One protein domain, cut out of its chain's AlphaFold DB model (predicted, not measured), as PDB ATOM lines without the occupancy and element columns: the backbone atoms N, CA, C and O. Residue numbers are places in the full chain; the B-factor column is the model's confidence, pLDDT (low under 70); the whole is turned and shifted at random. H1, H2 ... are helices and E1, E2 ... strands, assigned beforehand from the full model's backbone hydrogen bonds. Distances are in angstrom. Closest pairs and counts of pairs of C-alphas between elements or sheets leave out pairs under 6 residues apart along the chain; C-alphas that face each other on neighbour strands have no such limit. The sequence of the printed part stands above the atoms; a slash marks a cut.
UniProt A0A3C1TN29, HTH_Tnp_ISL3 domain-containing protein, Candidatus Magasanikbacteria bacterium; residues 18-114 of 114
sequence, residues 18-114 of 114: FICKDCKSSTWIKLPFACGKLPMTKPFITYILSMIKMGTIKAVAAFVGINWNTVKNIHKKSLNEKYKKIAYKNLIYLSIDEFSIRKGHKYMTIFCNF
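AT A GLANCE: This is residues 18 to 114 of the 114 residues of the protein "HTH_Tnp_ISL3 domain-containing protein" of Candidatus Magasanikbacteria bacterium (UniProt A0A3C1TN29). What does the printed part look like from its first residue to its last? It is a stretched-out row of three pieces: a small hook of residues 18 to 28 that ends in the short strand E1, then a cluster of three crossed helices, H1, H2 and H3, and at the far end the hairpin of E2 and E3. Long links join the hook to the helices and the helices to the hairpin. What is it made of, and how large is it? The printed part has 97 residues, with three named helices and three named strands in the order E1, H1, H2, H3, E2, E3; the class is mixed, helices and strands, and the one sheet, E2 - E3, is antiparallel. It is extended, with a radius of gyration of the C-alphas of 20.0 A, and spans 60 by 39 by 28 A.

HOW THE PARTS SIT: What does the first strand pair with? E1, residues 26 to 28, pairs with no named strand, but its residues 26 to 27 pair antiparallel with residues 18 to 19. How do the helices stand to each other? H1, residues 42 to 52, touches H2, residues 57 to 64, at a steep tilt of 51 degrees, opposite ways; their closest C-alphas, those of Met 51 and Val 60, are 6.5 A apart. H3, residues 68 to 82, touches H1 with residues 71 to 75 alone, about perpendicular at 82 degrees, and the closest C-alphas are those of Leu 49 and His 75, 6.7 A apart. H3 touches H2 with residues 68 to 72 alone, at a steep tilt of 66 degrees, opposite ways, with the C-alphas of Ala 61 and Trp 68 closest at 5.1 A. Do the backbones bear out the helices and the hairpin? Every O i to N i+4 pair is within hydrogen-bond range in H1, H2 and H3. E2, residues 94 to 102, and E3, residues 106 to 113, form an antiparallel hairpin at 155 degrees, with N 97 and O 110 at 3.0 A and N 110 and O 97 at 2.8 A, within hydrogen-bond range.

IN THESE COORDINATES: Where does the first element begin? C-alpha 26 of E1 is at (-26.284, 121.345, 0.624). How long are the longer elements? From first to last C-alpha H1 measures 15.5 A, H3 21.1 A, E2 25.2 A and E3 23.7 A. Where does the last element end? C-alpha 113 of E3 is at (-20.139, 93.004, -37.877).

THE WHOLE: How far does it reach, and is it cut? The two C-alphas farthest apart, those of Asp 22 and Lys 103, are 63.0 A apart, and the printed part has no cut. Which links are long? Those from E1 to H1, 13 residues, and from H3 to E2, 11 residues, are long. Where is confidence low? The model's mean pLDDT over the printed part is 89.4, and residue 114 is under 70.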
ATOM      1  N   PHE A  18     -20.626 121.682   1.760       92.19
ATOM      2  CA  PHE A  18     -21.045 123.072   1.621       92.19
ATOM      3  C   PHE A  18     -22.548 123.200   1.841       92.19
ATOM      4  O   PHE A  18     -23.324 122.330   1.432       92.19
ATOM      5  N   ILE A  19     -22.942 124.297   2.483       95.50
ATOM      6  CA  ILE A  19     -24.333 124.688   2.701       95.50
ATOM      7  C   ILE A  19     -24.476 126.124   2.200       95.50
ATOM      8  O   ILE A  19     -23.738 127.010   2.632       95.50
ATOM      9  N   CYS A  20     -25.405 126.349   1.273       93.94
ATOM     10  CA  CYS A  20     -25.763 127.693   0.840       93.94
ATOM     11  C   CYS A  20     -26.514 128.394   1.977       93.94
ATOM     12  O   CYS A  20     -27.487 127.845   2.498       93.94
ATOM     13  N   LYS A  21     -26.072 129.594   2.361       94.44
ATOM     14  CA  LYS A  21     -26.718 130.363   3.435       94.44
ATOM     15  C   LYS A  21     -28.123 130.840   3.045       94.44
ATOM     16  O   LYS A  21     -28.991 130.861   3.909       94.44
ATOM     17  N   ASP A  22     -28.356 131.120   1.764       96.06
ATOM     18  CA  ASP A  22     -29.616 131.705   1.287       96.06
ATOM     19  C   ASP A  22     -30.701 130.647   1.061       96.06
ATOM     20  O   ASP A  22     -31.783 130.716   1.636       96.06
ATOM     21  N   CYS A  23     -30.414 129.611   0.263       94.88
ATOM     22  CA  CYS A  23     -31.410 128.590  -0.091       94.88
ATOM     23  C   CYS A  23     -31.340 127.312   0.761       94.88
ATOM     24  O   CYS A  23     -32.090 126.369   0.509       94.88
ATOM     25  N   LYS A  24     -30.418 127.233   1.734       94.12
ATOM     26  CA  LYS A  24     -30.156 126.056   2.596       94.12
ATOM     27  C   LYS A  24     -29.828 124.755   1.848       94.12
ATOM     28  O   LYS A  24     -29.739 123.689   2.462       94.12
ATOM     29  N   SER A  25     -29.612 124.818   0.534       94.31
ATOM     30  CA  SER A  25     -29.175 123.663  -0.245       94.31
ATOM     31  C   SER A  25     -27.796 123.211   0.227       94.31
ATOM     32  O   SER A  25     -26.967 124.016   0.658       94.31
ATOM     33  N   SER A  26     -27.552 121.903   0.174       92.31
ATOM     34  CA  SER A  26     -26.284 121.345   0.624       92.31
ATOM     35  C   SER A  26     -25.709 120.367  -0.382       92.31
ATOM     36  O   SER A  26     -26.438 119.635  -1.055       92.31
ATOM     37  N   THR A  27     -24.389 120.369  -0.521       90.69
ATOM     38  CA  THR A  27     -23.685 119.514  -1.478       90.69
ATOM     39  C   THR A  27     -22.292 119.184  -0.966       90.69
ATOM     40  O   THR A  27     -21.602 120.008  -0.371       90.69
ATOM     41  N   TRP A  28     -21.886 117.941  -1.193       90.19
ATOM     42  CA  TRP A  28     -20.523 117.489  -0.949       90.19
ATOM     43  C   TRP A  28     -19.593 117.941  -2.071       90.19
ATOM     44  O   TRP A  28     -19.978 117.918  -3.245       90.19
ATOM     45  N   ILE A  29     -18.351 118.279  -1.722       88.81
ATOM     46  CA  ILE A  29     -17.306 118.545  -2.713       88.81
ATOM     47  C   ILE A  29     -17.133 117.315  -3.604       88.81
ATOM     48  O   ILE A  29     -16.841 116.212  -3.140       88.81
ATOM     49  N   LYS A  30     -17.303 117.510  -4.914       88.25
ATOM     50  CA  LYS A  30     -17.048 116.469  -5.908       88.25
ATOM     51  C   LYS A  30     -15.554 116.415  -6.186       88.25
ATOM     52  O   LYS A  30     -15.013 117.265  -6.883       88.25
ATOM     53  N   LEU A  31     -14.895 115.391  -5.665       90.56
ATOM     54  CA  LEU A  31     -13.476 115.180  -5.918       90.56
ATOM     55  C   LEU A  31     -13.273 114.677  -7.353       90.56
ATOM     56  O   LEU A  31     -13.848 113.645  -7.721       90.56
ATOM     57  N   PRO A  32     -12.434 115.339  -8.169       89.81
ATOM     58  CA  PRO A  32     -12.276 114.991  -9.580       89.81
ATOM     59  C   PRO A  32     -11.669 113.598  -9.769       89.81
ATOM     60  O   PRO A  32     -11.931 112.949 -10.781       89.81
ATOM     61  N   PHE A  33     -10.907 113.111  -8.791       90.50
ATOM     62  CA  PHE A  33     -10.278 111.795  -8.802       90.50
ATOM     63  C   PHE A  33     -11.115 110.700  -8.126       90.50
ATOM     64  O   PHE A  33     -10.753 109.534  -8.256       90.50
ATOM     65  N   ALA A  34     -12.202 111.014  -7.416       90.88
ATOM     66  CA  ALA A  34     -13.036 110.004  -6.764       90.88
ATOM     67  C   ALA A  34     -14.091 109.437  -7.725       90.88
ATOM     68  O   ALA A  34     -14.602 110.130  -8.611       90.88
ATOM     69  N   CYS A  35     -14.458 108.170  -7.541       85.50
ATOM     70  CA  CYS A  35     -15.527 107.529  -8.304       85.50
ATOM     71  C   CYS A  35     -16.878 107.608  -7.584       85.50
ATOM     72  O   CYS A  35     -17.481 106.594  -7.226       85.50
ATOM     73  N   GLY A  36     -17.382 108.834  -7.421       81.25
ATOM     74  CA  GLY A  36     -18.689 109.087  -6.816       81.25
ATOM     75  C   GLY A  36     -18.758 108.550  -5.387       81.25
ATOM     76  O   GLY A  36     -17.987 108.977  -4.538       81.25
ATOM     77  N   LYS A  37     -19.678 107.610  -5.134       78.12
ATOM     78  CA  LYS A  37     -19.876 106.984  -3.814       78.12
ATOM     79  C   LYS A  37     -18.916 105.823  -3.521       78.12
ATOM     80  O   LYS A  37     -18.944 105.285  -2.421       78.12
ATOM     81  N   LEU A  38     -18.119 105.382  -4.498       80.88
ATOM     82  CA  LEU A  38     -17.177 104.286  -4.280       80.88
ATOM     83  C   LEU A  38     -15.950 104.803  -3.517       80.88
ATOM     84  O   LEU A  38     -15.422 105.852  -3.896       80.88
ATOM     85  N   PRO A  39     -15.421 104.047  -2.534       85.50
ATOM     86  CA  PRO A  39     -14.177 104.370  -1.832       85.50
ATOM     87  C   PRO A  39     -12.957 104.050  -2.716       85.50
ATOM     88  O   PRO A  39     -12.032 103.339  -2.329       85.50
ATOM     89  N   MET A  40     -12.992 104.499  -3.969       90.75
ATOM     90  CA  MET A  40     -12.000 104.206  -4.993       90.75
ATOM     91  C   MET A  40     -11.732 105.443  -5.835       90.75
ATOM     92  O   MET A  40     -12.627 106.218  -6.177       90.75
ATOM     93  N   THR A  41     -10.472 105.588  -6.216       94.12
ATOM     94  CA  THR A  41     -10.014 106.653  -7.101       94.12
ATOM     95  C   THR A  41     -10.100 106.205  -8.563       94.12
ATOM     96  O   THR A  41      -9.803 105.045  -8.855       94.12
ATOM     97  N   LYS A  42     -10.398 107.114  -9.495       93.75
ATOM     98  CA  LYS A  42     -10.396 106.857 -10.945       93.75
ATOM     99  C   LYS A  42      -9.105 106.181 -11.435       93.75
ATOM    100  O   LYS A  42      -9.233 105.159 -12.103       93.75
ATOM    101  N   PRO A  43      -7.883 106.621 -11.048       94.44
ATOM    102  CA  PRO A  43      -6.647 105.953 -11.471       94.44
ATOM    103  C   PRO A  43      -6.562 104.489 -11.033       94.44
ATOM    104  O   PRO A  43      -6.083 103.638 -11.771       94.44
ATOM    105  N   PHE A  44      -7.082 104.177  -9.845       94.94
ATOM    106  CA  PHE A  44      -7.121 102.807  -9.339       94.94
ATOM    107  C   PHE A  44      -8.079 101.917 -10.138       94.94
ATOM    108  O   PHE A  44      -7.762 100.766 -10.420       94.94
ATOM    109  N   ILE A  45      -9.224 102.453 -10.564       94.62
ATOM    110  CA  ILE A  45     -10.139 101.736 -11.459       94.62
ATOM    111  C   ILE A  45      -9.497 101.515 -12.830       94.62
ATOM    112  O   ILE A  45      -9.553 100.400 -13.347       94.62
ATOM    113  N   THR A  46      -8.832 102.527 -13.391       94.75
ATOM    114  CA  THR A  46      -8.082 102.388 -14.648       94.75
ATOM    115  C   THR A  46      -7.002 101.310 -14.542       94.75
ATOM    116  O   THR A  46      -6.865 100.492 -15.448       94.75
ATOM    117  N   TYR A  47      -6.292 101.256 -13.414       95.12
ATOM    118  CA  TYR A  47      -5.291 100.229 -13.122       95.12
ATOM    119  C   TYR A  47      -5.891  98.816 -13.037       95.12
ATOM    120  O   TYR A  47      -5.352  97.867 -13.600       95.12
ATOM    121  N   ILE A  48      -7.048  98.654 -12.390       95.38
ATOM    122  CA  ILE A  48      -7.761  97.368 -12.383       95.38
ATOM    123  C   ILE A  48      -8.145  96.961 -13.812       95.38
ATOM    124  O   ILE A  48      -7.938  95.814 -14.201       95.38
ATOM    125  N   LEU A  49      -8.680  97.891 -14.608       95.94
ATOM    126  CA  LEU A  49      -9.091  97.621 -15.987       95.94
ATOM    127  C   LEU A  49      -7.912  97.253 -16.896       95.94
ATOM    128  O   LEU A  49      -8.083  96.400 -17.765       95.94
ATOM    129  N   SER A  50      -6.730  97.849 -16.710       95.38
ATOM    130  CA  SER A  50      -5.540  97.453 -17.472       95.38
ATOM    131  C   SER A  50      -5.090  96.036 -17.116       95.38
ATOM    132  O   SER A  50      -4.785  95.266 -18.021       95.38
ATOM    133  N   MET A  51      -5.148  95.641 -15.840       95.12
ATOM    134  CA  MET A  51      -4.804  94.274 -15.433       95.12
ATOM    135  C   MET A  51      -5.801  93.221 -15.931       95.12
ATOM    136  O   MET A  51      -5.389  92.125 -16.299       95.12
ATOM    137  N   ILE A  52      -7.099  93.538 -16.005       95.69
ATOM    138  CA  ILE A  52      -8.111  92.614 -16.558       95.69
ATOM    139  C   ILE A  52      -7.843  92.298 -18.036       95.69
ATOM    140  O   ILE A  52      -8.183  91.214 -18.496       95.69
ATOM    141  N   LYS A  53      -7.194  93.199 -18.787       93.00
ATOM    142  CA  LYS A  53      -6.783  92.909 -20.171       93.00
ATOM    143  C   LYS A  53      -5.677  91.854 -20.258       93.00
ATOM    144  O   LYS A  53      -5.504  91.264 -21.315       93.00
ATOM    145  N   MET A  54      -4.932  91.635 -19.175       94.19
ATOM    146  CA  MET A  54      -3.778  90.733 -19.125       94.19
ATOM    147  C   MET A  54      -4.055  89.444 -18.339       94.19
ATOM    148  O   MET A  54      -3.229  88.537 -18.345       94.19
ATOM    149  N   GLY A  55      -5.186  89.344 -17.635       93.38
ATOM    150  CA  GLY A  55      -5.457  88.215 -16.751       93.38
ATOM    151  C   GLY A  55      -6.918  88.077 -16.341       93.38
ATOM    152  O   GLY A  55      -7.781  88.887 -16.670       93.38
ATOM    153  N   THR A  56      -7.219  87.016 -15.591       96.19
ATOM    154  CA  THR A  56      -8.597  86.728 -15.175       96.19
ATOM    155  C   THR A  56      -9.069  87.664 -14.062       96.19
ATOM    156  O   THR A  56      -8.301  88.060 -13.186       96.19
ATOM    157  N   ILE A  57     -10.379  87.933 -14.010       95.81
ATOM    158  CA  ILE A  57     -11.010  88.724 -12.934       95.81
ATOM    159  C   ILE A  57     -10.653  88.161 -11.543       95.81
ATOM    160  O   ILE A  57     -10.452  88.923 -10.602       95.81
ATOM    161  N   LYS A  58     -10.546  86.830 -11.408       96.69
ATOM    162  CA  LYS A  58     -10.169  86.154 -10.154       96.69
ATOM    163  C   LYS A  58      -8.726  86.447  -9.748       96.69
ATOM    164  O   LYS A  58      -8.501  86.805  -8.596       96.69
ATOM    165  N   ALA A  59      -7.782  86.348 -10.682       95.50
ATOM    166  CA  ALA A  59      -6.379  86.658 -10.418       95.50
ATOM    167  C   ALA A  59      -6.189  88.138 -10.055       95.50
ATOM    168  O   ALA A  59      -5.544  88.453  -9.059       95.50
ATOM    169  N   VAL A  60      -6.833  89.042 -10.799       95.50
ATOM    170  CA  VAL A  60      -6.800  90.490 -10.537       95.50
ATOM    171  C   VAL A  60      -7.373  90.820  -9.155       95.50
ATOM    172  O   VAL A  60      -6.778  91.591  -8.407       95.50
ATOM    173  N   ALA A  61      -8.503  90.213  -8.785       95.69
ATOM    174  CA  ALA A  61      -9.113  90.396  -7.470       95.69
ATOM    175  C   ALA A  61      -8.192  89.946  -6.328       95.69
ATOM    176  O   ALA A  61      -8.021  90.685  -5.357       95.69
ATOM    177  N   ALA A  62      -7.555  88.782  -6.478       94.12
ATOM    178  CA  ALA A  62      -6.588  88.273  -5.511       94.12
ATOM    179  C   ALA A  62      -5.356  89.187  -5.402       94.12
ATOM    180  O   ALA A  62      -4.949  89.532  -4.296       94.12
ATOM    181  N   PHE A  63      -4.814  89.636  -6.537       92.00
ATOM    182  CA  PHE A  63      -3.624  90.485  -6.588       92.00
ATOM    183  C   PHE A  63      -3.848  91.858  -5.940       92.00
ATOM    184  O   PHE A  63      -3.038  92.320  -5.140       92.00
ATOM    185  N   VAL A  64      -4.976  92.502  -6.245       90.69
ATOM    186  CA  VAL A  64      -5.324  93.815  -5.679       90.69
ATOM    187  C   VAL A  64      -5.843  93.691  -4.240       90.69
ATOM    188  O   VAL A  64      -5.811  94.651  -3.467       90.69
ATOM    189  N   GLY A  65      -6.304  92.500  -3.854       90.88
ATOM    190  CA  GLY A  65      -6.874  92.225  -2.540       90.88
ATOM    191  C   GLY A  65      -8.257  92.845  -2.359       90.88
ATOM    192  O   GLY A  65      -8.530  93.429  -1.311       90.88
ATOM    193  N   ILE A  66      -9.108  92.751  -3.386       91.19
ATOM    194  CA  ILE A  66     -10.500  93.224  -3.387       91.19
ATOM    195  C   ILE A  66     -11.423  92.053  -3.729       91.19
ATOM    196  O   ILE A  66     -11.038  91.135  -4.445       91.19
ATOM    197  N   ASN A  67     -12.670  92.097  -3.250       94.31
ATOM    198  CA  ASN A  67     -13.686  91.115  -3.610       94.31
ATOM    199  C   ASN A  67     -13.828  90.984  -5.141       94.31
ATOM    200  O   ASN A  67     -14.002  91.968  -5.866       94.31
ATOM    201  N   TRP A  68     -13.817  89.740  -5.613       96.12
ATOM    202  CA  TRP A  68     -14.053  89.370  -7.003       96.12
ATOM    203  C   TRP A  68     -15.291  90.036  -7.614       96.12
ATOM    204  O   TRP A  68     -15.228  90.533  -8.740       96.12
ATOM    205  N   ASN A  69     -16.398  90.114  -6.866       96.12
ATOM    206  CA  ASN A  69     -17.626  90.761  -7.338       96.12
ATOM    207  C   ASN A  69     -17.424  92.251  -7.639       96.12
ATOM    208  O   ASN A  69     -17.984  92.765  -8.605       96.12
ATOM    209  N   THR A  70     -16.589  92.944  -6.866       94.38
ATOM    210  CA  THR A  70     -16.289  94.361  -7.092       94.38
ATOM    211  C   THR A  70     -15.492  94.549  -8.378       94.38
ATOM    212  O   THR A  70     -15.856  95.385  -9.204       94.38
ATOM    213  N   VAL A  71     -14.463  93.726  -8.602       95.50
ATOM    214  CA  VAL A  71     -13.670  93.745  -9.846       95.50
ATOM    215  C   VAL A  71     -14.549  93.414 -11.056       95.50
ATOM    216  O   VAL A  71     -14.508  94.108 -12.073       95.50
ATOM    217  N   LYS A  72     -15.424  92.412 -10.925       95.75
ATOM    218  CA  LYS A  72     -16.418  92.058 -11.945       95.75
ATOM    219  C   LYS A  72     -17.361  93.220 -12.260       95.75
ATOM    220  O   LYS A  72     -17.638  93.471 -13.430       95.75
ATOM    221  N   ASN A  73     -17.846  93.934 -11.247       95.12
ATOM    222  CA  ASN A  73     -18.747  95.071 -11.435       95.12
ATOM    223  C   ASN A  73     -18.041  96.262 -12.098       95.12
ATOM    224  O   ASN A  73     -18.633  96.899 -12.968       95.12
ATOM    225  N   ILE A  74     -16.773  96.518 -11.758       94.25
ATOM    226  CA  ILE A  74     -15.934  97.513 -12.447       94.25
ATOM    227  C   ILE A  74     -15.819  97.164 -13.936       94.25
ATOM    228  O   ILE A  74     -16.078  98.015 -14.788       94.25
ATOM    229  N   HIS A  75     -15.505  95.905 -14.252       95.62
ATOM    230  CA  HIS A  75     -15.386  95.451 -15.636       95.62
ATOM    231  C   HIS A  75     -16.706  95.580 -16.402       95.62
ATOM    232  O   HIS A  75     -16.739  96.173 -17.478       95.62
ATOM    233  N   LYS A  76     -17.814  95.106 -15.818       95.00
ATOM    234  CA  LYS A  76     -19.158  95.236 -16.403       95.00
ATOM    235  C   LYS A  76     -19.523  96.686 -16.694       95.00
ATOM    236  O   LYS A  76     -20.052  96.969 -17.764       95.00
ATOM    237  N   LYS A  77     -19.246  97.601 -15.761       93.38
ATOM    238  CA  LYS A  77     -19.528  99.026 -15.948       93.38
ATOM    239  C   LYS A  77     -18.723  99.602 -17.114       93.38
ATOM    240  O   LYS A  77     -19.300 100.286 -17.950       93.38
ATOM    241  N   SER A  78     -17.434  99.271 -17.203       92.81
ATOM    242  CA  SER A  78     -16.575  99.706 -18.310       92.81
ATOM    243  C   SER A  78     -17.053  99.168 -19.662       92.81
ATOM    244  O   SER A  78     -17.111  99.929 -20.627       92.81
ATOM    245  N   LEU A  79     -17.453  97.895 -19.734       92.88
ATOM    246  CA  LEU A  79     -18.036  97.312 -20.946       92.88
ATOM    247  C   LEU A  79     -19.346  98.007 -21.321       92.88
ATOM    248  O   LEU A  79     -19.522  98.392 -22.472       92.88
ATOM    249  N   ASN A  80     -20.235  98.224 -20.351       93.19
ATOM    250  CA  ASN A  80     -21.499  98.906 -20.596       93.19
ATOM    251  C   ASN A  80     -21.282 100.328 -21.127       93.19
ATOM    252  O   ASN A  80     -21.966 100.739 -22.049       93.19
ATOM    253  N   GLU A  81     -20.313 101.072 -20.589       90.25
ATOM    254  CA  GLU A  81     -19.963 102.406 -21.090       90.25
ATOM    255  C   GLU A  81     -19.359 102.351 -22.499       90.25
ATOM    256  O   GLU A  81     -19.765 103.131 -23.362       90.25
ATOM    257  N   LYS A  82     -18.449 101.403 -22.757       89.31
ATOM    258  CA  LYS A  82     -17.790 101.228 -24.060       89.31
ATOM    259  C   LYS A  82     -18.779 100.855 -25.167       89.31
ATOM    260  O   LYS A  82     -18.687 101.389 -26.266       89.31
ATOM    261  N   TYR A  83     -19.715  99.956 -24.875       86.06
ATOM    262  CA  TYR A  83     -20.675  99.425 -25.847       86.06
ATOM    263  C   TYR A  83     -22.053 100.101 -25.770       86.06
ATOM    264  O   TYR A  83     -22.979  99.675 -26.452       86.06
ATOM    265  N   LYS A  84     -22.208 101.188 -24.996       87.38
ATOM    266  CA  LYS A  84     -23.478 101.937 -24.908       87.38
ATOM    267  C   LYS A  84     -23.902 102.548 -26.244       87.38
ATOM    268  O   LYS A  84     -25.087 102.746 -26.487       87.38
ATOM    269  N   LYS A  85     -22.927 102.924 -27.072       81.44
ATOM    270  CA  LYS A  85     -23.135 103.541 -28.383       81.44
ATOM    271  C   LYS A  85     -22.376 102.728 -29.420       81.44
ATOM    272  O   LYS A  85     -21.199 102.976 -29.663       81.44
ATOM    273  N   ILE A  86     -23.047 101.737 -29.993       79.00
ATOM    274  CA  ILE A  86     -22.530 100.994 -31.141       79.00
ATOM    275  C   ILE A  86     -22.841 101.829 -32.385       79.00
ATOM    276  O   ILE A  86     -23.981 102.236 -32.596       79.00
ATOM    277  N   ALA A  87     -21.814 102.156 -33.168       77.19
ATOM    278  CA  ALA A  87     -21.984 102.902 -34.405       77.19
ATOM    279  C   ALA A  87     -22.371 101.937 -35.533       77.19
ATOM    280  O   ALA A  87     -21.575 101.082 -35.905       77.19
ATOM    281  N   TYR A  88     -23.568 102.103 -36.098       80.62
ATOM    282  CA  TYR A  88     -24.073 101.266 -37.198       80.62
ATOM    283  C   TYR A  88     -23.817 101.856 -38.590       80.62
ATOM    284  O   TYR A  88     -24.233 101.282 -39.586       80.62
ATOM    285  N   LYS A  89     -23.141 103.011 -38.678       82.44
ATOM    286  CA  LYS A  89     -23.010 103.782 -39.927       82.44
ATOM    287  C   LYS A  89     -22.366 102.989 -41.075       82.44
ATOM    288  O   LYS A  89     -22.708 103.229 -42.223       82.44
ATOM    289  N   ASN A  90     -21.473 102.053 -40.757       81.06
ATOM    290  CA  ASN A  90     -20.753 101.231 -41.734       81.06
ATOM    291  C   ASN A  90     -21.113  99.739 -41.602       81.06
ATOM    292  O   ASN A  90     -20.296  98.885 -41.935       81.06
ATOM    293  N   LEU A  91     -22.281  99.413 -41.038       82.75
ATOM    294  CA  LEU A  91     -22.733  98.030 -40.914       82.75
ATOM    295  C   LEU A  91     -23.223  97.546 -42.289       82.75
ATOM    296  O   LEU A  91     -24.247  98.029 -42.769       82.75
ATOM    297  N   ILE A  92     -22.496  96.619 -42.914       83.75
ATOM    298  CA  ILE A  92     -22.868  96.034 -44.216       83.75
ATOM    299  C   ILE A  92     -23.399  94.611 -44.017       83.75
ATOM    300  O   ILE A  92     -24.430  94.251 -44.582       83.75
ATOM    301  N   TYR A  93     -22.743  93.829 -43.155       86.44
ATOM    302  CA  TYR A  93     -23.116  92.449 -42.857       86.44
ATOM    303  C   TYR A  93     -23.279  92.249 -41.351       86.44
ATOM    304  O   TYR A  93     -22.380  92.557 -40.568       86.44
ATOM    305  N   LEU A  94     -24.433  91.713 -40.946       86.56
ATOM    306  CA  LEU A  94     -24.722  91.351 -39.561       86.56
ATOM    307  C   LEU A  94     -24.778  89.829 -39.439       86.56
ATOM    308  O   LEU A  94     -25.690  89.195 -39.967       86.56
ATOM    309  N   SER A  95     -23.826  89.251 -38.717       85.44
ATOM    310  CA  SER A  95     -23.843  87.828 -38.377       85.44
ATOM    311  C   SER A  95     -24.469  87.630 -37.004       85.44
ATOM    312  O   SER A  95     -24.128  88.339 -36.053       85.44
ATOM    313  N   ILE A  96     -25.373  86.658 -36.909       90.44
ATOM    314  CA  ILE A  96     -26.057  86.269 -35.677       90.44
ATOM    315  C   ILE A  96     -25.671  84.824 -35.389       90.44
ATOM    316  O   ILE A  96     -25.821  83.971 -36.261       90.44
ATOM    317  N   ASP A  97     -25.181  84.564 -34.183       90.25
ATOM    318  CA  ASP A  97     -24.850  83.214 -33.725       90.25
ATOM    319  C   ASP A  97     -25.444  82.962 -32.335       90.25
ATOM    320  O   ASP A  97     -25.550  83.890 -31.528       90.25
ATOM    321  N   GLU A  98     -25.832  81.723 -32.045       89.62
ATOM    322  CA  GLU A  98     -26.406  81.316 -30.762       89.62
ATOM    323  C   GLU A  98     -25.650  80.113 -30.201       89.62
ATOM    324  O   GLU A  98     -25.581  79.049 -30.813       89.62
ATOM    325  N   PHE A  99     -25.121  80.254 -28.985       88.06
ATOM    326  CA  PHE A  99     -24.397  79.169 -28.328       88.06
ATOM    327  C   PHE A  99     -24.873  78.948 -26.893       88.06
ATOM    328  O   PHE A  99     -25.313  79.859 -26.186       88.06
ATOM    329  N   SER A 100     -24.797  77.691 -26.449       86.88
ATOM    330  CA  SER A 100     -25.223  77.289 -25.109       86.88
ATOM    331  C   SER A 100     -24.152  77.628 -24.070       86.88
ATOM    332  O   SER A 100     -23.017  77.163 -24.154       86.88
ATOM    333  N   ILE A 101     -24.513  78.413 -23.049       83.88
ATOM    334  CA  ILE A 101     -23.601  78.818 -21.965       83.88
ATOM    335  C   ILE A 101     -23.453  77.707 -20.912       83.88
ATOM    336  O   ILE A 101     -22.432  77.612 -20.229       83.88
ATOM    337  N   ARG A 102     -24.495  76.891 -20.711       80.38
ATOM    338  CA  ARG A 102     -24.516  75.806 -19.717       80.38
ATOM    339  C   ARG A 102     -25.545  74.745 -20.111       80.38
ATOM    340  O   ARG A 102     -26.579  75.076 -20.685       80.38
ATOM    341  N   LYS A 103     -25.293  73.489 -19.718       75.00
ATOM    342  CA  LYS A 103     -26.275  72.391 -19.802       75.00
ATOM    343  C   LYS A 103     -27.622  72.827 -19.205       75.00
ATOM    344  O   LYS A 103     -27.639  73.428 -18.129       75.00
ATOM    345  N   GLY A 104     -28.718  72.511 -19.899       78.94
ATOM    346  CA  GLY A 104     -30.076  72.934 -19.531       78.94
ATOM    347  C   GLY A 104     -30.606  74.143 -20.312       78.94
ATOM    348  O   GLY A 104     -31.335  74.946 -19.741       78.94
ATOM    349  N   HIS A 105     -30.239  74.284 -21.592       75.62
ATOM    350  CA  HIS A 105     -30.882  75.215 -22.537       75.62
ATOM    351  C   HIS A 105     -30.806  76.707 -22.165       75.62
ATOM    352  O   HIS A 105     -31.747  77.466 -22.386       75.62
ATOM    353  N   LYS A 106     -29.667  77.159 -21.621       78.75
ATOM    354  CA  LYS A 106     -29.389  78.593 -21.462       78.75
ATOM    355  C   LYS A 106     -28.489  79.076 -22.592       78.75
ATOM    356  O   LYS A 106     -27.292  78.788 -22.585       78.75
ATOM    357  N   TYR A 107     -29.071  79.805 -23.531       83.81
ATOM    358  CA  TYR A 107     -28.392  80.263 -24.735       83.81
ATOM    359  C   TYR A 107     -27.997  81.737 -24.653       83.81
ATOM    360  O   TYR A 107     -28.560  82.509 -23.870       83.81
ATOM    361  N   MET A 108     -26.990  82.111 -25.436       86.81
ATOM    362  CA  MET A 108     -26.593  83.494 -25.652       86.81
ATOM    363  C   MET A 108     -26.422  83.753 -27.136       86.81
ATOM    364  O   MET A 108     -25.704  83.023 -27.814       86.81
ATOM    365  N   THR A 109     -27.055  84.827 -27.598       88.12
ATOM    366  CA  THR A 109     -26.944  85.312 -28.969       88.12
ATOM    367  C   THR A 109     -25.816  86.335 -29.068       88.12
ATOM    368  O   THR A 109     -25.745  87.267 -28.260       88.12
ATOM    369  N   ILE A 110     -24.935  86.174 -30.049       84.94
ATOM    370  CA  ILE A 110     -23.881  87.128 -30.399       84.94
ATOM    371  C   ILE A 110     -24.248  87.792 -31.722       84.94
ATOM    372  O   ILE A 110     -24.699  87.133 -32.652       84.94
ATOM    373  N   PHE A 111     -24.000  89.098 -31.796       84.62
ATOM    374  CA  PHE A 111     -24.051  89.877 -33.027       84.62
ATOM    375  C   PHE A 111     -22.630  90.293 -33.412       84.62
ATOM    376  O   PHE A 111     -21.929  90.901 -32.597       84.62
ATOM    377  N   CYS A 112     -22.220  90.001 -34.643       79.19
ATOM    378  CA  CYS A 112     -20.926  90.391 -35.202       79.19
ATOM    379  C   CYS A 112     -21.124  91.249 -36.456       79.19
ATOM    380  O   CYS A 112     -22.021  90.987 -37.253       79.19
ATOM    381  N   ASN A 113     -20.273  92.263 -36.623       77.62
ATOM    382  CA  ASN A 113     -20.139  93.004 -37.877       77.62
ATOM    383  C   ASN A 113     -18.960  92.415 -38.658       77.62
ATOM    384  O   ASN A 113     -17.894  92.254 -38.056       77.62
ATOM    385  N   PHE A 114     -19.169  92.107 -39.938       65.00
ATOM    386  CA  PHE A 114     -18.144  91.576 -40.844       65.00
ATOM    387  C   PHE A 114     -17.524  92.676 -41.706       65.00
ATOM    388  O   PHE A 114     -18.282  93.570 -42.153       65.00
TER     389      PHE A 114